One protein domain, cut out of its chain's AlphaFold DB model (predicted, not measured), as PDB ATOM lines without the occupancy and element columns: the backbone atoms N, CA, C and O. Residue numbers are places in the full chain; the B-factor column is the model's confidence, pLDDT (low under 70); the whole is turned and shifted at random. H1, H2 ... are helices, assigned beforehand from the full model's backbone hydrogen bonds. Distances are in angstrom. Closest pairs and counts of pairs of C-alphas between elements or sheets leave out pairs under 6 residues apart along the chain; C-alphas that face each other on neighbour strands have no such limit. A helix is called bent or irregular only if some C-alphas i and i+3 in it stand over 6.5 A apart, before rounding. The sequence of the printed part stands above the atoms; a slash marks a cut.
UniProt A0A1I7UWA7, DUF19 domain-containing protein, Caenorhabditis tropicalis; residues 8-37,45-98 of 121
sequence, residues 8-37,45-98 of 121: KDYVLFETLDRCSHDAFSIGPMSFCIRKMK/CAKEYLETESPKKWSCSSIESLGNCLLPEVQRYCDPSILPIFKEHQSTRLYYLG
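This is residues 8 to 37 and 45 to 98 of the 121 residues of the protein "DUF19 domain-containing protein" of Caenorhabditis tropicalis (UniProt A0A1I7UWA7). Three long helices, H1, H5 and H4, run up and down nearly in line with one another, with H5 between the other two as the corner of a triangle of helices whose H1 to H4 side is open. The shorter H2 crosses one end of this group, where it packs on the last part of H4 and the first part of H5, and the small H3 crosses H4 near its kink. The printed part has 84 residues with five named helices, H1, H2, H3, H4 and H5 in order along the chain, and no named strand, and its class is all helix. It is compact, with a radius of gyration of the C-alphas of 12.6 A, yet elongated in outline, with spans of 39 by 25 by 20 A.

The printed part begins with H1, residues 8 to 26, the longest helix by residues, which runs 26.7 A from C-alpha 8 at (125.670, 159.417, 113.544) to C-alpha 26. After a tight link of one residue comes H2, residues 28 to 37, 15.0 A long. It is neither bent nor irregular, but only just: C-alphas 28 and 31 are 6.0 A apart. Beyond the cut, H3 takes residues 45 to 51 and is 10.0 A long. A short link of 8 residues leads to H4, residues 60 to 77, which begins with C-alpha 60 at (144.912, 163.816, 109.996) and is 25.5 A long. H4 is irregular, with C-alphas 69 and 72 lying 7.1 A apart, and it has a kink of 33 degrees near residue 70. After a tight link of 4 residues H5, residues 82 to 96, runs 20.8 A to C-alpha 96 at (136.454, 167.264, 113.807).

H4 and H5 are both hubs, touching three other helices each. They form a helical hairpin and touch at a shallow tilt of 5 degrees, opposite ways, with the C-alphas of Gln 75 and Leu 83 closest at 6.1 A. H5 also touches H1, at a shallow tilt of 18 degrees, opposite ways; the closest C-alphas are those of Phe 13 and Tyr 96, 5.1 A apart. H1 and H4 are apart. H2 touches residues 73 to 77 of H4 alone, at a steep tilt of 66 degrees, and the C-alphas of Met 36 and Tyr 77 are the closest at 6.1 A. H2 touches residues 82 to 86 of H5 alone, at a steep tilt of 62 degrees, with the C-alphas of Pro 28 and Ile 82 closest at 6.6 A. H1 and H2 are close but not clearly touching, the closest C-alphas being those of Phe 24 and Ser 30 at 7.9 A. H3 touches residues 69 to 73 of H4 alone and is about perpendicular to H4, at 89 degrees; the closest C-alphas, of Ala 46 and Leu 70, are 6.1 A apart. H3 and H2 are close but not clearly touching, while H3 is apart from H1 and H5. The helix packing is part aligned and part crossed, with 2 of 5 touching pairs at a shallow tilt. Each O i to N i+4 pair is within hydrogen-bond range in H1, H3 and H5, against 5 of 6 in H2 and 12 of 14 in H4.

The two C-alphas farthest apart, those of Lys 8 and Arg 76, lie 40.1 A from each other. Residues 38 to 44 are not printed, and C-alphas 37 and 45 are 13.2 A apart across this cut between H2 and H3. Of the links that are printed whole, none is long. The mean pLDDT of the printed part is 92.0, and residue 8 is the one printed residue under 70.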
ATOM      1  N   LYS A   8     126.230 158.110 113.908       69.25
ATOM      2  CA  LYS A   8     125.670 159.417 113.544       69.25
ATOM      3  C   LYS A   8     126.564 160.597 113.937       69.25
ATOM      4  O   LYS A   8     126.664 161.529 113.149       69.25
ATOM      5  N   ASP A   9     127.235 160.551 115.085       71.69
ATOM      6  CA  ASP A   9     128.120 161.632 115.533       71.69
ATOM      7  C   ASP A   9     129.410 161.649 114.710       71.69
ATOM      8  O   ASP A   9     129.863 162.713 114.304       71.69
ATOM      9  N   TYR A  10     129.973 160.478 114.391       74.12
ATOM     10  CA  TYR A  10     131.114 160.378 113.472       74.12
ATOM     11  C   TYR A  10     130.773 160.958 112.088       74.12
ATOM     12  O   TYR A  10     131.485 161.829 111.590       74.12
ATOM     13  N   VAL A  11     129.635 160.558 111.505       80.44
ATOM     14  CA  VAL A  11     129.163 161.102 110.220       80.44
ATOM     15  C   VAL A  11     128.916 162.609 110.304       80.44
ATOM     16  O   VAL A  11     129.225 163.335 109.357       80.44
ATOM     17  N   LEU A  12     128.381 163.097 111.426       84.56
ATOM     18  CA  LEU A  12     128.173 164.523 111.657       84.56
ATOM     19  C   LEU A  12     129.503 165.283 111.660       84.56
ATOM     20  O   LEU A  12     129.629 166.256 110.924       84.56
ATOM     21  N   PHE A  13     130.503 164.838 112.422       87.06
ATOM     22  CA  PHE A  13     131.802 165.513 112.494       87.06
ATOM     23  C   PHE A  13     132.583 165.455 111.172       87.06
ATOM     24  O   PHE A  13     133.139 166.469 110.757       87.06
ATOM     25  N   GLU A  14     132.548 164.335 110.443       86.25
ATOM     26  CA  GLU A  14     133.133 164.250 109.093       86.25
ATOM     27  C   GLU A  14     132.405 165.175 108.095       86.25
ATOM     28  O   GLU A  14     132.995 165.713 107.155       86.25
ATOM     29  N   THR A  15     131.102 165.392 108.283       88.69
ATOM     30  CA  THR A  15     130.334 166.356 107.481       88.69
ATOM     31  C   THR A  15     130.676 167.796 107.860       88.69
ATOM     32  O   THR A  15     130.863 168.620 106.968       88.69
ATOM     33  N   LEU A  16     130.837 168.094 109.152       90.44
ATOM     34  CA  LEU A  16     131.267 169.408 109.631       90.44
ATOM     35  C   LEU A  16     132.667 169.774 109.124       90.44
ATOM     36  O   LEU A  16     132.847 170.909 108.689       90.44
ATOM     37  N   ASP A  17     133.624 168.836 109.102       92.19
ATOM     38  CA  ASP A  17     134.948 169.075 108.500       92.19
ATOM     39  C   ASP A  17     134.831 169.491 107.034       92.19
ATOM     40  O   ASP A  17     135.357 170.534 106.644       92.19
ATOM     41  N   ARG A  18     134.087 168.718 106.234       90.75
ATOM     42  CA  ARG A  18     133.905 169.000 104.803       90.75
ATOM     43  C   ARG A  18     133.234 170.350 104.572       90.75
ATOM     44  O   ARG A  18     133.790 171.189 103.872       90.75
ATOM     45  N   CYS A  19     132.099 170.607 105.223       91.19
ATOM     46  CA  CYS A  19     131.386 171.876 105.079       91.19
ATOM     47  C   CYS A  19     132.229 173.072 105.543       91.19
ATOM     48  O   CYS A  19     132.240 174.110 104.883       91.19
ATOM     49  N   SER A  20     132.960 172.931 106.653       93.12
ATOM     50  CA  SER A  20     133.863 173.973 107.148       93.12
ATOM     51  C   SER A  20     135.010 174.228 106.169       93.12
ATOM     52  O   SER A  20     135.380 175.377 105.936       93.12
ATOM     53  N   HIS A  21     135.574 173.174 105.572       94.00
ATOM     54  CA  HIS A  21     136.633 173.284 104.573       94.00
ATOM     55  C   HIS A  21     136.166 173.960 103.285       94.00
ATOM     56  O   HIS A  21     136.864 174.846 102.789       94.00
ATOM     57  N   ASP A  22     134.979 173.617 102.791       93.12
ATOM     58  CA  ASP A  22     134.401 174.246 101.603       93.12
ATOM     59  C   ASP A  22     134.114 175.731 101.855       93.12
ATOM     60  O   ASP A  22     134.522 176.589 101.069       93.12
ATOM     61  N   ALA A  23     133.497 176.060 102.996       94.00
ATOM     62  CA  ALA A  23     133.216 177.442 103.382       94.00
ATOM     63  C   ALA A  23     134.500 178.276 103.525       94.00
ATOM     64  O   ALA A  23     134.565 179.407 103.041       94.00
ATOM     65  N   PHE A  24     135.542 177.713 104.141       95.06
ATOM     66  CA  PHE A  24     136.845 178.367 104.252       95.06
ATOM     67  C   PHE A  24     137.490 178.603 102.879       95.06
ATOM     68  O   PHE A  24     137.994 179.697 102.613       95.06
ATOM     69  N   SER A  25     137.442 177.592 102.007       92.38
ATOM     70  CA  SER A  25     138.055 177.614 100.675       92.38
ATOM     71  C   SER A  25     137.389 178.626  99.744       92.38
ATOM     72  O   SER A  25     138.081 179.360  99.041       92.38
ATOM     73  N   ILE A  26     136.056 178.705  99.768       92.31
ATOM     74  CA  ILE A  26     135.273 179.666  98.977       92.31
ATOM     75  C   ILE A  26     135.363 181.076  99.583       92.31
ATOM     76  O   ILE A  26     135.428 182.067  98.854       92.31
ATOM     77  N   GLY A  27     135.376 181.176 100.912       93.31
ATOM     78  CA  GLY A  27     135.385 182.434 101.649       93.31
ATOM     79  C   GLY A  27     136.799 182.991 101.877       93.31
ATOM     80  O   GLY A  27     137.445 183.400 100.913       93.31
ATOM     81  N   PRO A  28     137.301 183.060 103.127       92.00
ATOM     82  CA  PRO A  28     138.559 183.740 103.459       92.00
ATOM     83  C   PRO A  28     139.770 183.294 102.629       92.00
ATOM     84  O   PRO A  28     140.596 184.119 102.230       92.00
ATOM     85  N   MET A  29     139.874 181.996 102.336       94.62
ATOM     86  CA  MET A  29     141.038 181.458 101.639       94.62
ATOM     87  C   MET A  29     141.042 181.788 100.147       94.62
ATOM     88  O   MET A  29     142.122 181.879  99.569       94.62
ATOM     89  N   SER A  30     139.892 182.034  99.512       94.19
ATOM     90  CA  SER A  30     139.847 182.350  98.075       94.19
ATOM     91  C   SER A  30     140.603 183.645  97.750       94.19
ATOM     92  O   SER A  30     141.347 183.716  96.767       94.19
ATOM     93  N   PHE A  31     140.501 184.650  98.627       91.44
ATOM     94  CA  PHE A  31     141.249 185.903  98.517       91.44
ATOM     95  C   PHE A  31     142.757 185.688  98.670       91.44
ATOM     96  O   PHE A  31     143.540 186.231  97.890       91.44
ATOM     97  N   CYS A  32     143.148 184.869  99.649       95.06
ATOM     98  CA  CYS A  32     144.536 184.489  99.898       95.06
ATOM     99  C   CYS A  32     145.125 183.715  98.708       95.06
ATOM    100  O   CYS A  32     146.176 184.081  98.191       95.06
ATOM    101  N   ILE A  33     144.394 182.732  98.180       94.25
ATOM    102  CA  ILE A  33     144.766 181.954  96.992       94.25
ATOM    103  C   ILE A  33     145.002 182.856  95.783       94.25
ATOM    104  O   ILE A  33     145.993 182.677  95.075       94.25
ATOM    105  N   ARG A  34     144.135 183.847  95.540       93.81
ATOM    106  CA  ARG A  34     144.339 184.806  94.445       93.81
ATOM    107  C   ARG A  34     145.666 185.553  94.598       93.81
ATOM    108  O   ARG A  34     146.403 185.668  93.627       93.81
ATOM    109  N   LYS A  35     146.000 185.989  95.816       93.62
ATOM    110  CA  LYS A  35     147.281 186.648  96.108       93.62
ATOM    111  C   LYS A  35     148.477 185.718  95.961       93.62
ATOM    112  O   LYS A  35     149.483 186.115  95.386       93.62
ATOM    113  N   MET A  36     148.355 184.471  96.403       94.19
ATOM    114  CA  MET A  36     149.392 183.461  96.208       94.19
ATOM    115  C   MET A  36     149.630 183.175  94.719       94.19
ATOM    116  O   MET A  36     150.777 183.070  94.303       94.19
ATOM    117  N   LYS A  37     148.582 183.123  93.884       93.56
ATOM    118  CA  LYS A  37     148.718 182.950  92.424       93.56
ATOM    119  C   LYS A  37     149.446 184.111  91.734       93.56
ATOM    120  O   LYS A  37     150.069 183.900  90.700       93.56
ATOM    121  N   CYS A  45     155.210 172.764  97.401       94.75
ATOM    122  CA  CYS A  45     153.966 172.221  97.939       94.75
ATOM    123  C   CYS A  45     152.784 173.199  97.775       94.75
ATOM    124  O   CYS A  45     151.666 172.778  97.493       94.75
ATOM    125  N   ALA A  46     153.022 174.512  97.883       94.75
ATOM    126  CA  ALA A  46     151.983 175.515  97.684       94.75
ATOM    127  C   ALA A  46     151.552 175.615  96.217       94.75
ATOM    128  O   ALA A  46     150.367 175.772  95.944       94.75
ATOM    129  N   LYS A  47     152.486 175.472  95.268       94.94
ATOM    130  CA  LYS A  47     152.145 175.375  93.838       94.94
ATOM    131  C   LYS A  47     151.304 174.134  93.553       94.94
ATOM    132  O   LYS A  47     150.248 174.256  92.948       94.94
ATOM    133  N   GLU A  48     151.720 172.979  94.072       93.75
ATOM    134  CA  GLU A  48     150.961 171.729  93.944       93.75
ATOM    135  C   GLU A  48     149.539 171.875  94.502       93.75
ATOM    136  O   GLU A  48     148.580 171.475  93.844       93.75
ATOM    137  N   TYR A  49     149.372 172.520  95.661       91.38
ATOM    138  CA  TYR A  49     148.053 172.823  96.223       91.38
ATOM    139  C   TYR A  49     147.183 173.694  95.301       91.38
ATOM    140  O   TYR A  49     145.978 173.477  95.212       91.38
ATOM    141  N   LEU A  50     147.771 174.679  94.616       92.38
ATOM    142  CA  LEU A  50     147.034 175.583  93.726       92.38
ATOM    143  C   LEU A  50     146.619 174.939  92.397       92.38
ATOM    144  O   LEU A  50     145.698 175.442  91.748       92.38
ATOM    145  N   GLU A  51     147.320 173.884  91.985       89.94
ATOM    146  CA  GLU A  51     147.140 173.194  90.703       89.94
ATOM    147  C   GLU A  51     146.315 171.906  90.830       89.94
ATOM    148  O   GLU A  51     145.700 171.475  89.856       89.94
ATOM    149  N   THR A  52     146.279 171.295  92.017       88.50
ATOM    150  CA  THR A  52     145.627 169.998  92.243       88.50
ATOM    151  C   THR A  52     144.203 170.168  92.765       88.50
ATOM    152  O   THR A  52     143.918 171.035  93.590       88.50
ATOM    153  N   GLU A  53     143.293 169.294  92.329       84.00
ATOM    154  CA  GLU A  53     141.961 169.210  92.924       84.00
ATOM    155  C   GLU A  53     142.030 168.771  94.392       84.00
ATOM    156  O   GLU A  53     142.863 167.954  94.794       84.00
ATOM    157  N   SER A  54     141.114 169.298  95.206       81.88
ATOM    158  CA  SER A  54     141.021 168.897  96.608       81.88
ATOM    159  C   SER A  54     140.670 167.409  96.724       81.88
ATOM    160  O   SER A  54     139.805 166.916  95.992       81.88
ATOM    161  N   PRO A  55     141.300 166.666  97.650       83.69
ATOM    162  CA  PRO A  55     141.002 165.257  97.830       83.69
ATOM    163  C   PRO A  55     139.557 165.064  98.306       83.69
ATOM    164  O   PRO A  55     139.039 165.826  99.120       83.69
ATOM    165  N   LYS A  56     138.922 163.976  97.854       78.50
ATOM    166  CA  LYS A  56     137.552 163.610  98.266       78.50
ATOM    167  C   LYS A  56     137.438 163.266  99.754       78.50
ATOM    168  O   LYS A  56     136.348 163.339 100.315       78.50
ATOM    169  N   LYS A  57     138.546 162.855 100.377       82.38
ATOM    170  CA  LYS A  57     138.637 162.534 101.801       82.38
ATOM    171  C   LYS A  57     139.953 163.052 102.366       82.38
ATOM    172  O   LYS A  57     141.003 162.887 101.749       82.38
ATOM    173  N   TRP A  58     139.880 163.639 103.552       89.12
ATOM    174  CA  TRP A  58     141.033 164.143 104.284       89.12
ATOM    175  C   TRP A  58     141.415 163.191 105.416       89.12
ATOM    176  O   TRP A  58     140.555 162.541 106.008       89.12
ATOM    177  N   SER A  59     142.712 163.099 105.698       90.56
ATOM    178  CA  SER A  59     143.260 162.400 106.857       90.56
ATOM    179  C   SER A  59     143.911 163.411 107.795       90.56
ATOM    180  O   SER A  59     144.272 164.512 107.380       90.56
ATOM    181  N   CYS A  60     144.139 163.014 109.046       92.00
ATOM    182  CA  CYS A  60     144.912 163.816 109.996       92.00
ATOM    183  C   CYS A  60     146.266 164.246 109.416       92.00
ATOM    184  O   CYS A  60     146.609 165.426 109.433       92.00
ATOM    185  N   SER A  61     146.988 163.295 108.816       94.31
ATOM    186  CA  SER A  61     148.298 163.541 108.214       94.31
ATOM    187  C   SER A  61     148.243 164.500 107.026       94.31
ATOM    188  O   SER A  61     149.132 165.340 106.890       94.31
ATOM    189  N   SER A  62     147.218 164.412 106.170       92.88
ATOM    190  CA  SER A  62     147.111 165.294 105.006       92.88
ATOM    191  C   SER A  62     146.709 166.713 105.398       92.88
ATOM    192  O   SER A  62     147.227 167.666 104.817       92.88
ATOM    193  N   ILE A  63     145.858 166.870 106.417       94.44
ATOM    194  CA  ILE A  63     145.498 168.177 106.980       94.44
ATOM    195  C   ILE A  63     146.722 168.844 107.596       94.44
ATOM    196  O   ILE A  63     147.032 169.977 107.247       94.44
ATOM    197  N   GLU A  64     147.441 168.138 108.467       95.12
ATOM    198  CA  GLU A  64     148.620 168.684 109.140       95.12
ATOM    199  C   GLU A  64     149.724 169.047 108.138       95.12
ATOM    200  O   GLU A  64     150.264 170.155 108.175       95.12
ATOM    201  N   SER A  65     150.007 168.158 107.181       95.12
ATOM    202  CA  SER A  65     151.013 168.406 106.143       95.12
ATOM    203  C   SER A  65     150.664 169.627 105.294       95.12
ATOM    204  O   SER A  65     151.527 170.468 105.036       95.12
ATOM    205  N   LEU A  66     149.397 169.764 104.888       94.19
ATOM    206  CA  LEU A  66     148.954 170.913 104.106       94.19
ATOM    207  C   LEU A  66     148.951 172.202 104.938       94.19
ATOM    208  O   LEU A  66     149.379 173.247 104.450       94.19
ATOM    209  N   GLY A  67     148.507 172.133 106.194       96.12
ATOM    210  CA  GLY A  67     148.541 173.252 107.131       96.12
ATOM    211  C   GLY A  67     149.956 173.807 107.295       96.12
ATOM    212  O   GLY A  67     150.171 175.006 107.127       96.12
ATOM    213  N   ASN A  68     150.929 172.924 107.525       97.00
ATOM    214  CA  ASN A  68     152.343 173.278 107.646       97.00
ATOM    215  C   ASN A  68     152.931 173.813 106.333       97.00
ATOM    216  O   ASN A  68     153.704 174.768 106.359       97.00
ATOM    217  N   CYS A  69     152.546 173.232 105.193       96.62
ATOM    218  CA  CYS A  69     152.955 173.709 103.872       96.62
ATOM    219  C   CYS A  69     152.493 175.150 103.606       96.62
ATOM    220  O   CYS A  69     153.278 175.982 103.156       96.62
ATOM    221  N   LEU A  70     151.218 175.451 103.872       96.69
ATOM    222  CA  LEU A  70     150.617 176.731 103.496       96.69
ATOM    223  C   LEU A  70     150.847 177.835 104.532       96.69
ATOM    224  O   LEU A  70     150.795 179.007 104.170       96.69
ATOM    225  N   LEU A  71     151.119 177.501 105.798       97.75
ATOM    226  CA  LEU A  71     151.277 178.490 106.869       97.75
ATOM    227  C   LEU A  71     152.297 179.606 106.541       97.75
ATOM    228  O   LEU A  71     151.940 180.776 106.709       97.75
ATOM    229  N   PRO A  72     153.519 179.312 106.044       96.69
ATOM    230  CA  PRO A  72     154.479 180.354 105.676       96.69
ATOM    231  C   PRO A  72     153.987 181.232 104.522       96.69
ATOM    232  O   PRO A  72     154.244 182.435 104.508       96.69
ATOM    233  N   GLU A  73     153.262 180.650 103.566       96.69
ATOM    234  CA  GLU A  73     152.741 181.369 102.401       96.69
ATOM    235  C   GLU A  73     151.603 182.310 102.798       96.69
ATOM    236  O   GLU A  73     151.589 183.470 102.389       96.69
ATOM    237  N   VAL A  74     150.693 181.843 103.661       96.81
ATOM    238  CA  VAL A  74     149.614 182.659 104.236       96.81
ATOM    239  C   VAL A  74     150.204 183.833 105.009       96.81
ATOM    240  O   VAL A  74     149.774 184.969 104.826       96.81
ATOM    241  N   GLN A  75     151.221 183.580 105.836       96.44
ATOM    242  CA  GLN A  75     151.888 184.628 106.606       96.44
ATOM    243  C   GLN A  75     152.600 185.657 105.715       96.44
ATOM    244  O   GLN A  75     152.708 186.821 106.094       96.44
ATOM    245  N   ARG A  76     153.107 185.235 104.553       95.75
ATOM    246  CA  ARG A  76     153.905 186.084 103.666       95.75
ATOM    247  C   ARG A  76     153.072 186.876 102.661       95.75
ATOM    248  O   ARG A  76     153.428 188.014 102.365       95.75
ATOM    249  N   TYR A  77     152.031 186.271 102.099       95.00
ATOM    250  CA  TYR A  77     151.341 186.799 100.916       95.00
ATOM    251  C   TYR A  77     149.893 187.215 101.162       95.00
ATOM    252  O   TYR A  77     149.332 187.953 100.351       95.00
ATOM    253  N   CYS A  78     149.275 186.749 102.244       95.00
ATOM    254  CA  CYS A  78     147.862 186.994 102.501       95.00
ATOM    255  C   CYS A  78     147.660 188.141 103.491       95.00
ATOM    256  O   CYS A  78     148.597 188.579 104.159       95.00
ATOM    257  N   ASP A  79     146.430 188.659 103.556       94.81
ATOM    258  CA  ASP A  79     146.098 189.706 104.521       94.81
ATOM    259  C   ASP A  79     146.368 189.192 105.951       94.81
ATOM    260  O   ASP A  79     145.991 188.052 106.260       94.81
ATOM    261  N   PRO A  80     147.006 189.985 106.832       95.31
ATOM    262  CA  PRO A  80     147.265 189.589 108.214       95.31
ATOM    263  C   PRO A  80     146.024 189.094 108.968       95.31
ATOM    264  O   PRO A  80     146.156 188.249 109.856       95.31
ATOM    265  N   SER A  81     144.822 189.559 108.604       95.38
ATOM    266  CA  SER A  81     143.562 189.095 109.191       95.38
ATOM    267  C   SER A  81     143.234 187.635 108.854       95.38
ATOM    268  O   SER A  81     142.465 187.003 109.574       95.38
ATOM    269  N   ILE A  82     143.806 187.076 107.783       95.94
ATOM    270  CA  ILE A  82     143.584 185.689 107.351       95.94
ATOM    271  C   ILE A  82     144.402 184.708 108.186       95.94
ATOM    272  O   ILE A  82     143.943 183.597 108.436       95.94
ATOM    273  N   LEU A  83     145.589 185.097 108.657       96.38
ATOM    274  CA  LEU A  83     146.460 184.218 109.439       96.38
ATOM    275  C   LEU A  83     145.778 183.596 110.676       96.38
ATOM    276  O   LEU A  83     145.889 182.377 110.843       96.38
ATOM    277  N   PRO A  84     145.081 184.352 111.552       97.31
ATOM    278  CA  PRO A  84     144.368 183.750 112.677       97.31
ATOM    279  C   PRO A  84     143.243 182.811 112.218       97.31
ATOM    280  O   PRO A  84     143.131 181.713 112.756       97.31
ATOM    281  N   ILE A  85     142.493 183.180 111.173       96.94
ATOM    282  CA  ILE A  85     141.404 182.359 110.613       96.94
ATOM    283  C   ILE A  85     141.957 181.042 110.054       96.94
ATOM    284  O   ILE A  85     141.394 179.979 110.287       96.94
ATOM    285  N   PHE A  86     143.092 181.085 109.352       97.50
ATOM    286  CA  PHE A  86     143.761 179.896 108.831       97.50
ATOM    287  C   PHE A  86     144.186 178.951 109.962       97.50
ATOM    288  O   PHE A  86     143.945 177.749 109.881       97.50
ATOM    289  N   LYS A  87     144.793 179.478 111.034       97.50
ATOM    290  CA  LYS A  87     145.217 178.665 112.186       97.50
ATOM    291  C   LYS A  87     144.029 178.022 112.901       97.50
ATOM    292  O   LYS A  87     144.082 176.836 113.227       97.50
ATOM    293  N   GLU A  88     142.969 178.791 113.124       96.94
ATOM    294  CA  GLU A  88     141.732 178.295 113.726       96.94
ATOM    295  C   GLU A  88     141.088 177.212 112.859       96.94
ATOM    296  O   GLU A  88     140.713 176.155 113.370       96.94
ATOM    297  N   HIS A  89     141.042 177.430 111.543       96.56
ATOM    298  CA  HIS A  89     140.553 176.448 110.583       96.56
ATOM    299  C   HIS A  89     141.329 175.133 110.689       96.56
ATOM    300  O   HIS A  89     140.724 174.095 110.936       96.56
ATOM    301  N   GLN A  90     142.666 175.164 110.609       96.56
ATOM    302  CA  GLN A  90     143.487 173.950 110.739       96.56
ATOM    303  C   GLN A  90     143.243 173.227 112.071       96.56
ATOM    304  O   GLN A  90     143.051 172.012 112.089       96.56
ATOM    305  N   SER A  91     143.178 173.965 113.185       96.12
ATOM    306  CA  SER A  91     142.891 173.379 114.501       96.12
ATOM    307  C   SER A  91     141.509 172.722 114.558       96.12
ATOM    308  O   SER A  91     141.358 171.638 115.119       96.12
ATOM    309  N   THR A  92     140.503 173.358 113.961       94.69
ATOM    310  CA  THR A  92     139.118 172.876 113.955       94.69
ATOM    311  C   THR A  92     138.966 171.613 113.113       94.69
ATOM    312  O   THR A  92     138.286 170.674 113.521       94.69
ATOM    313  N   ARG A  93     139.658 171.541 111.974       94.62
ATOM    314  CA  ARG A  93     139.685 170.335 111.141       94.62
ATOM    315  C   ARG A  93     140.287 169.135 111.871       94.62
ATOM    316  O   ARG A  93     139.710 168.048 111.864       94.62
ATOM    317  N   LEU A  94     141.414 169.343 112.559       93.69
ATOM    318  CA  LEU A  94     142.040 168.305 113.387       93.69
ATOM    319  C   LEU A  94     141.115 167.852 114.525       93.69
ATOM    320  O   LEU A  94     141.070 166.661 114.828       93.69
ATOM    321  N   TYR A  95     140.337 168.767 115.105       92.06
ATOM    322  CA  TYR A  95     139.322 168.432 116.101       92.06
ATOM    323  C   TYR A  95     138.192 167.576 115.522       92.06
ATOM    324  O   TYR A  95     137.884 166.522 116.077       92.06
ATOM    325  N   TYR A  96     137.582 167.988 114.405       90.25
ATOM    326  CA  TYR A  96     136.454 167.264 113.807       90.25
ATOM    327  C   TYR A  96     136.820 165.849 113.360       90.25
ATOM    328  O   TYR A  96     136.007 164.938 113.486       90.25
ATOM    329  N   LEU A  97     138.054 165.632 112.909       87.81
ATOM    330  CA  LEU A  97     138.532 164.290 112.575       87.81
ATOM    331  C   LEU A  97     139.105 163.514 113.774       87.81
ATOM    332  O   LEU A  97     139.578 162.395 113.596       87.81
ATOM    333  N   GLY A  98     139.065 164.069 114.990       88.31
ATOM    334  CA  GLY A  98     139.580 163.413 116.199       88.31
ATOM    335  C   GLY A  98     141.102 163.254 116.236       88.31
ATOM    336  O   GLY A  98     141.625 162.473 117.026       88.31
TER     337      GLY A  98